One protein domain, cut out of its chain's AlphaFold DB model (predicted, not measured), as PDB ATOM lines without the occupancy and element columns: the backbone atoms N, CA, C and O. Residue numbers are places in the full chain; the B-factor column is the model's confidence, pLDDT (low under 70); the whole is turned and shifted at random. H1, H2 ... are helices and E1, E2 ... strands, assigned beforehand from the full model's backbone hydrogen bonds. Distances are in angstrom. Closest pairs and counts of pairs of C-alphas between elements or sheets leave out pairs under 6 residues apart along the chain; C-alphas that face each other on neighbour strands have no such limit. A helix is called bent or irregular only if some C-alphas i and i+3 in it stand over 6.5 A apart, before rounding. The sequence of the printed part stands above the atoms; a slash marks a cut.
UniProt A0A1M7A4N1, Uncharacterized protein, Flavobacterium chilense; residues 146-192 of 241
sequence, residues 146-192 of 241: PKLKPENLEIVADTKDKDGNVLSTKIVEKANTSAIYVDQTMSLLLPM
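AT A GLANCE: This is residues 146 to 192 of the 241 residues of an uncharacterized protein of Flavobacterium chilense (UniProt A0A1M7A4N1). This is a long thin rod: a two-stranded hairpin, E1 and E2, makes one end, and a short helix, H1, makes the other, with residues 185 to 192 of H1 sticking out free of the rest. Between them the stretch before E1 and the link after E2 come together in a short antiparallel pairing of residues 147 to 148 with residues 180 to 181. The printed part has 47 residues, with the named elements E1, E2 and H1 in that order along the chain; the sheet is E1 - E2, antiparallel, and the class is mixed, helices and strands. The whole is extended, with a radius of gyration of the C-alphas of 17.4 A and spans of 61 by 16 by 11 A.

IN THESE COORDINATES: Find C-alpha 153 at (-27.255, 36.440, 26.772); there E1, residues 153 to 160, begins, and it runs 20.2 A to C-alpha 160. E2, residues 166 to 173, comes back over 18.9 A from C-alpha 166 at (-43.657, 28.533, 28.599). Look last for H1, residues 184 to 192, which is 13.4 A long from first to last C-alpha and ends at C-alpha 192, at (2.385, 49.275, 13.764). H1 is neither bent nor irregular, but only just: C-alphas 188 and 191 are 6.2 A apart.

HOW THE PARTS SIT: Begin with the sheet, where E1 and E2 are antiparallel neighbours and form a hairpin, with an angle of 149 degrees between their N-to-C directions. The C-alphas of Ala 157 and Thr 169 face each other at 4.4 A, and those of Leu 153 and Glu 173 at 4.7 A. Look at N 156 and O 170, 2.8 A apart, and at N 172 and O 154, also 2.8 A; both pairs are within hydrogen-bond range. A tight link of 5 residues joins E1 to E2. From E2 a short link of 10 residues leads to H1. E1 and H1 are apart. In H1, 3 of 5 O i to N i+4 pairs are within hydrogen-bond range.

THE WHOLE: The two C-alphas farthest apart are those of Asp 163 and Met 192, at 61.0 A, while the first and last printed C-alphas, Pro 146 and Met 192, are 22.0 A apart. Without residues 185 to 192, which stand free, the body spans 47 by 16 by 11 A. The printed part has no cut, and no link is long. The mean pLDDT of the printed part is 72.2; it is under 70 at residues 161 and 164, at 175 to 176 and at 182 to 192, and the mean over H1 is 61.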
ATOM      1  N   PRO A 146     -16.256  39.241  15.118       73.31
ATOM      2  CA  PRO A 146     -17.089  39.450  16.294       73.31
ATOM      3  C   PRO A 146     -17.138  38.168  17.129       73.31
ATOM      4  O   PRO A 146     -17.531  37.107  16.642       73.31
ATOM      5  N   LYS A 147     -16.740  38.265  18.399       76.12
ATOM      6  CA  LYS A 147     -16.812  37.160  19.358       76.12
ATOM      7  C   LYS A 147     -18.069  37.307  20.206       76.12
ATOM      8  O   LYS A 147     -18.403  38.405  20.655       76.12
ATOM      9  N   LEU A 148     -18.746  36.189  20.443       77.94
ATOM     10  CA  LEU A 148     -19.919  36.131  21.310       77.94
ATOM     11  C   LEU A 148     -19.485  36.002  22.771       77.94
ATOM     12  O   LEU A 148     -18.666  35.146  23.106       77.94
ATOM     13  N   LYS A 149     -20.062  36.833  23.641       80.69
ATOM     14  CA  LYS A 149     -19.975  36.706  25.098       80.69
ATOM     15  C   LYS A 149     -21.263  36.050  25.603       80.69
ATOM     16  O   LYS A 149     -22.247  36.757  25.822       80.69
ATOM     17  N   PRO A 150     -21.288  34.716  25.787       75.31
ATOM     18  CA  PRO A 150     -22.510  33.998  26.154       75.31
ATOM     19  C   PRO A 150     -23.074  34.425  27.519       75.31
ATOM     20  O   PRO A 150     -24.266  34.285  27.760       75.31
ATOM     21  N   GLU A 151     -22.246  35.007  28.388       77.12
ATOM     22  CA  GLU A 151     -22.624  35.516  29.715       77.12
ATOM     23  C   GLU A 151     -23.625  36.688  29.669       77.12
ATOM     24  O   GLU A 151     -24.410  36.884  30.604       77.12
ATOM     25  N   ASN A 152     -23.628  37.437  28.562       80.88
ATOM     26  CA  ASN A 152     -24.489  38.600  28.331       80.88
ATOM     27  C   ASN A 152     -25.804  38.238  27.623       80.88
ATOM     28  O   ASN A 152     -26.624  39.110  27.347       80.88
ATOM     29  N   LEU A 153     -26.013  36.953  27.332       78.69
ATOM     30  CA  LEU A 153     -27.255  36.440  26.772       78.69
ATOM     31  C   LEU A 153     -28.152  35.913  27.899       78.69
ATOM     32  O   LEU A 153     -27.686  35.318  28.874       78.69
ATOM     33  N   GLU A 154     -29.450  36.136  27.767       80.81
ATOM     34  CA  GLU A 154     -30.489  35.566  28.614       80.81
ATOM     35  C   GLU A 154     -31.540  34.847  27.772       80.81
ATOM     36  O   GLU A 154     -31.798  35.186  26.618       80.81
ATOM     37  N   ILE A 155     -32.132  33.809  28.353       79.31
ATOM     38  CA  ILE A 155     -33.200  33.043  27.721       79.31
ATOM     39  C   ILE A 155     -34.516  33.571  28.287       79.31
ATOM     40  O   ILE A 155     -34.795  33.406  29.473       79.31
ATOM     41  N   VAL A 156     -35.319  34.206  27.438       80.31
ATOM     42  CA  VAL A 156     -36.617  34.787  27.797       80.31
ATOM     43  C   VAL A 156     -37.730  33.943  27.182       80.31
ATOM     44  O   VAL A 156     -37.605  33.449  26.064       80.31
ATOM     45  N   ALA A 157     -38.829  33.753  27.908       76.12
ATOM     46  CA  ALA A 157     -40.022  33.105  27.368       76.12
ATOM     47  C   ALA A 157     -40.684  34.015  26.320       76.12
ATOM     48  O   ALA A 157     -41.077  35.132  26.646       76.12
ATOM     49  N   ASP A 158     -40.808  33.534  25.086       72.62
ATOM     50  CA  ASP A 158     -41.318  34.297  23.938       72.62
ATOM     51  C   ASP A 158     -42.842  34.154  23.806       72.62
ATOM     52  O   ASP A 158     -43.556  35.097  23.475       72.62
ATOM     53  N   THR A 159     -43.388  32.987  24.155       73.56
ATOM     54  CA  THR A 159     -44.836  32.754  24.207       73.56
ATOM     55  C   THR A 159     -45.193  31.916  25.432       73.56
ATOM     56  O   THR A 159     -44.513  30.936  25.750       73.56
ATOM     57  N   LYS A 160     -46.262  32.301  26.140       72.94
ATOM     58  CA  LYS A 160     -46.809  31.562  27.286       72.94
ATOM     59  C   LYS A 160     -48.251  31.156  27.003       72.94
ATOM     60  O   LYS A 160     -48.979  31.908  26.358       72.94
ATOM     61  N   ASP A 161     -48.644  29.982  27.479       69.25
ATOM     62  CA  ASP A 161     -50.039  29.541  27.462       69.25
ATOM     63  C   ASP A 161     -50.874  30.341  28.483       69.25
ATOM     64  O   ASP A 161     -50.325  31.017  29.357       69.25
ATOM     65  N   LYS A 162     -52.205  30.250  28.407       71.75
ATOM     66  CA  LYS A 162     -53.161  30.926  29.304       71.75
ATOM     67  C   LYS A 162     -52.967  30.568  30.783       71.75
ATOM     68  O   LYS A 162     -53.310  31.373  31.642       71.75
ATOM     69  N   ASP A 163     -52.344  29.423  31.053       73.38
ATOM     70  CA  ASP A 163     -52.010  28.931  32.394       73.38
ATOM     71  C   ASP A 163     -50.583  29.309  32.846       73.38
ATOM     72  O   ASP A 163     -50.108  28.868  33.889       73.38
ATOM     73  N   GLY A 164     -49.868  30.128  32.064       67.94
ATOM     74  CA  GLY A 164     -48.537  30.641  32.406       67.94
ATOM     75  C   GLY A 164     -47.359  29.727  32.042       67.94
ATOM     76  O   GLY A 164     -46.210  30.114  32.271       67.94
ATOM     77  N   ASN A 165     -47.611  28.562  31.437       72.50
ATOM     78  CA  ASN A 165     -46.574  27.632  30.975       72.50
ATOM     79  C   ASN A 165     -45.833  28.175  29.740       72.50
ATOM     80  O   ASN A 165     -46.452  28.715  28.825       72.50
ATOM     81  N   VAL A 166     -44.504  28.035  29.701       73.38
ATOM     82  CA  VAL A 166     -43.657  28.533  28.599       73.38
ATOM     83  C   VAL A 166     -43.762  27.601  27.386       73.38
ATOM     84  O   VAL A 166     -43.415  26.429  27.486       73.38
ATOM     85  N   LEU A 167     -44.213  28.127  26.243       71.12
ATOM     86  CA  LEU A 167     -44.384  27.388  24.980       71.12
ATOM     87  C   LEU A 167     -43.188  27.556  24.030       71.12
ATOM     88  O   LEU A 167     -42.904  26.674  23.223       71.12
ATOM     89  N   SER A 168     -42.475  28.678  24.121       76.25
ATOM     90  CA  SER A 168     -41.292  28.979  23.308       76.25
ATOM     91  C   SER A 168     -40.329  29.882  24.078       76.25
ATOM     92  O   SER A 168     -40.732  30.672  24.938       76.25
ATOM     93  N   THR A 169     -39.037  29.752  23.790       77.75
ATOM     94  CA  THR A 169     -37.984  30.569  24.402       77.75
ATOM     95  C   THR A 169     -37.158  31.251  23.319       77.75
ATOM     96  O   THR A 169     -36.905  30.675  22.263       77.75
ATOM     97  N   LYS A 170     -36.746  32.488  23.586       80.88
ATOM     98  CA  LYS A 170     -35.908  33.311  22.719       80.88
ATOM     99  C   LYS A 170     -34.657  33.724  23.484       80.88
ATOM    100  O   LYS A 170     -34.725  34.059  24.662       80.88
ATOM    101  N   ILE A 171     -33.518  33.702  22.801       78.94
ATOM    102  CA  ILE A 171     -32.256  34.213  23.338       78.94
ATOM    103  C   ILE A 171     -32.217  35.717  23.064       78.94
ATOM    104  O   ILE A 171     -32.324  36.140  21.911       78.94
ATOM    105  N   VAL A 172     -32.105  36.514  24.121       79.38
ATOM    106  CA  VAL A 172     -32.081  37.979  24.073       79.38
ATOM    107  C   VAL A 172     -30.840  38.476  24.813       79.38
ATOM    108  O   VAL A 172     -30.301  37.804  25.686       79.38
ATOM    109  N   GLU A 173     -30.333  39.635  24.419       79.06
ATOM    110  CA  GLU A 173     -29.247  40.325  25.112       79.06
ATOM    111  C   GLU A 173     -29.757  40.953  26.417       79.06
ATOM    112  O   GLU A 173     -30.807  41.600  26.427       79.06
ATOM    113  N   LYS A 174     -29.019  40.780  27.520       80.31
ATOM    114  CA  LYS A 174     -29.368  41.389  28.811       80.31
ATOM    115  C   LYS A 174     -29.290  42.912  28.721       80.31
ATOM    116  O   LYS A 174     -28.358  43.464  28.128       80.31
ATOM    117  N   ALA A 175     -30.221  43.598  29.384       69.75
ATOM    118  CA  ALA A 175     -30.268  45.058  29.417       69.75
ATOM    119  C   ALA A 175     -28.917  45.671  29.846       69.75
ATOM    120  O   ALA A 175     -28.325  45.260  30.842       69.75
ATOM    121  N   ASN A 176     -28.453  46.677  29.094       68.12
ATOM    122  CA  ASN A 176     -27.179  47.388  29.291       68.12
ATOM    123  C   ASN A 176     -25.903  46.534  29.155       68.12
ATOM    124  O   ASN A 176     -24.839  46.954  29.610       68.12
ATOM    125  N   THR A 177     -25.974  45.361  28.524       72.81
ATOM    126  CA  THR A 177     -24.788  44.547  28.205       72.81
ATOM    127  C   THR A 177     -24.643  44.373  26.699       72.81
ATOM    128  O   THR A 177     -25.634  44.437  25.987       72.81
ATOM    129  N   SER A 178     -23.409  44.184  26.216       75.38
ATOM    130  CA  SER A 178     -23.122  43.905  24.802       75.38
ATOM    131  C   SER A 178     -22.751  42.430  24.617       75.38
ATOM    132  O   SER A 178     -21.711  41.985  25.111       75.38
ATOM    133  N   ALA A 179     -23.585  41.654  23.932       70.31
ATOM    134  CA  ALA A 179     -23.397  40.228  23.665       70.31
ATOM    135  C   ALA A 179     -22.344  39.957  22.583       70.31
ATOM    136  O   ALA A 179     -21.727  38.890  22.564       70.31
ATOM    137  N   ILE A 180     -22.106  40.934  21.707       74.88
ATOM    138  CA  ILE A 180     -21.077  40.889  20.670       74.88
ATOM    139  C   ILE A 180     -19.949  41.841  21.067       74.88
ATOM    140  O   ILE A 180     -20.172  43.027  21.297       74.88
ATOM    141  N   TYR A 181     -18.725  41.318  21.132       73.00
ATOM    142  CA  TYR A 181     -17.514  42.102  21.357       73.00
ATOM    143  C   TYR A 181     -16.555  41.936  20.182       73.00
ATOM    144  O   TYR A 181     -16.353  40.838  19.661       73.00
ATOM    145  N   VAL A 182     -15.948  43.050  19.790       68.56
ATOM    146  CA  VAL A 182     -14.997  43.147  18.689       68.56
ATOM    147  C   VAL A 182     -13.660  43.595  19.274       68.56
ATOM    148  O   VAL A 182     -13.569  44.673  19.865       68.56
ATOM    149  N   ASP A 183     -12.636  42.751  19.153       64.81
ATOM    150  CA  ASP A 183     -11.297  43.023  19.681       64.81
ATOM    151  C   ASP A 183     -10.486  43.896  18.720       64.81
ATOM    152  O   ASP A 183      -9.765  43.409  17.849       64.81
ATOM    153  N   GLN A 184     -10.597  45.212  18.894       60.62
ATOM    154  CA  GLN A 184      -9.924  46.189  18.036       60.62
ATOM    155  C   GLN A 184      -8.418  46.323  18.320       60.62
ATOM    156  O   GLN A 184      -7.709  47.005  17.575       60.62
ATOM    157  N   THR A 185      -7.895  45.687  19.377       63.25
ATOM    158  CA  THR A 185      -6.491  45.857  19.792       63.25
ATOM    159  C   THR A 185      -5.517  45.300  18.752       63.25
ATOM    160  O   THR A 185      -4.504  45.927  18.438       63.25
ATOM    161  N   MET A 186      -5.864  44.172  18.129       56.25
ATOM    162  CA  MET A 186      -5.077  43.564  17.052       56.25
ATOM    163  C   MET A 186      -5.154  44.370  15.750       56.25
ATOM    164  O   MET A 186      -4.152  44.491  15.049       56.25
ATOM    165  N   SER A 187      -6.300  44.992  15.451       60.72
ATOM    166  CA  SER A 187      -6.447  45.892  14.296       60.72
ATOM    167  C   SER A 187      -5.565  47.138  14.398       60.72
ATOM    168  O   SER A 187      -5.110  47.638  13.372       60.72
ATOM    169  N   LEU A 188      -5.291  47.617  15.615       62.41
ATOM    170  CA  LEU A 188      -4.376  48.733  15.880       62.41
ATOM    171  C   LEU A 188      -2.898  48.318  15.823       62.41
ATOM    172  O   LEU A 188      -2.059  49.083  15.353       62.41
ATOM    173  N   LEU A 189      -2.571  47.105  16.278       60.31
ATOM    174  CA  LEU A 189      -1.193  46.604  16.324       60.31
ATOM    175  C   LEU A 189      -0.656  46.183  14.947       60.31
ATOM    176  O   LEU A 189       0.525  46.386  14.669       60.31
ATOM    177  N   LEU A 190      -1.508  45.655  14.062       64.19
ATOM    178  CA  LEU A 190      -1.112  45.210  12.718       64.19
ATOM    179  C   LEU A 190      -0.450  46.324  11.877       64.19
ATOM    180  O   LEU A 190       0.640  46.079  11.361       64.19
ATOM    181  N   PRO A 191      -1.011  47.549  11.766       60.50
ATOM    182  CA  PRO A 191      -0.338  48.682  11.120       60.50
ATOM    183  C   PRO A 191       0.989  49.087  11.758       60.50
ATOM    184  O   PRO A 191       1.896  49.526  11.052       60.50
ATOM    185  N   MET A 192       1.135  48.936  13.077       58.22
ATOM    186  CA  MET A 192       2.385  49.275  13.764       58.22
ATOM    187  C   MET A 192       3.477  48.229  13.506       58.22
ATOM    188  O   MET A 192       4.627  48.584  13.277       58.22
TER     189      MET A 192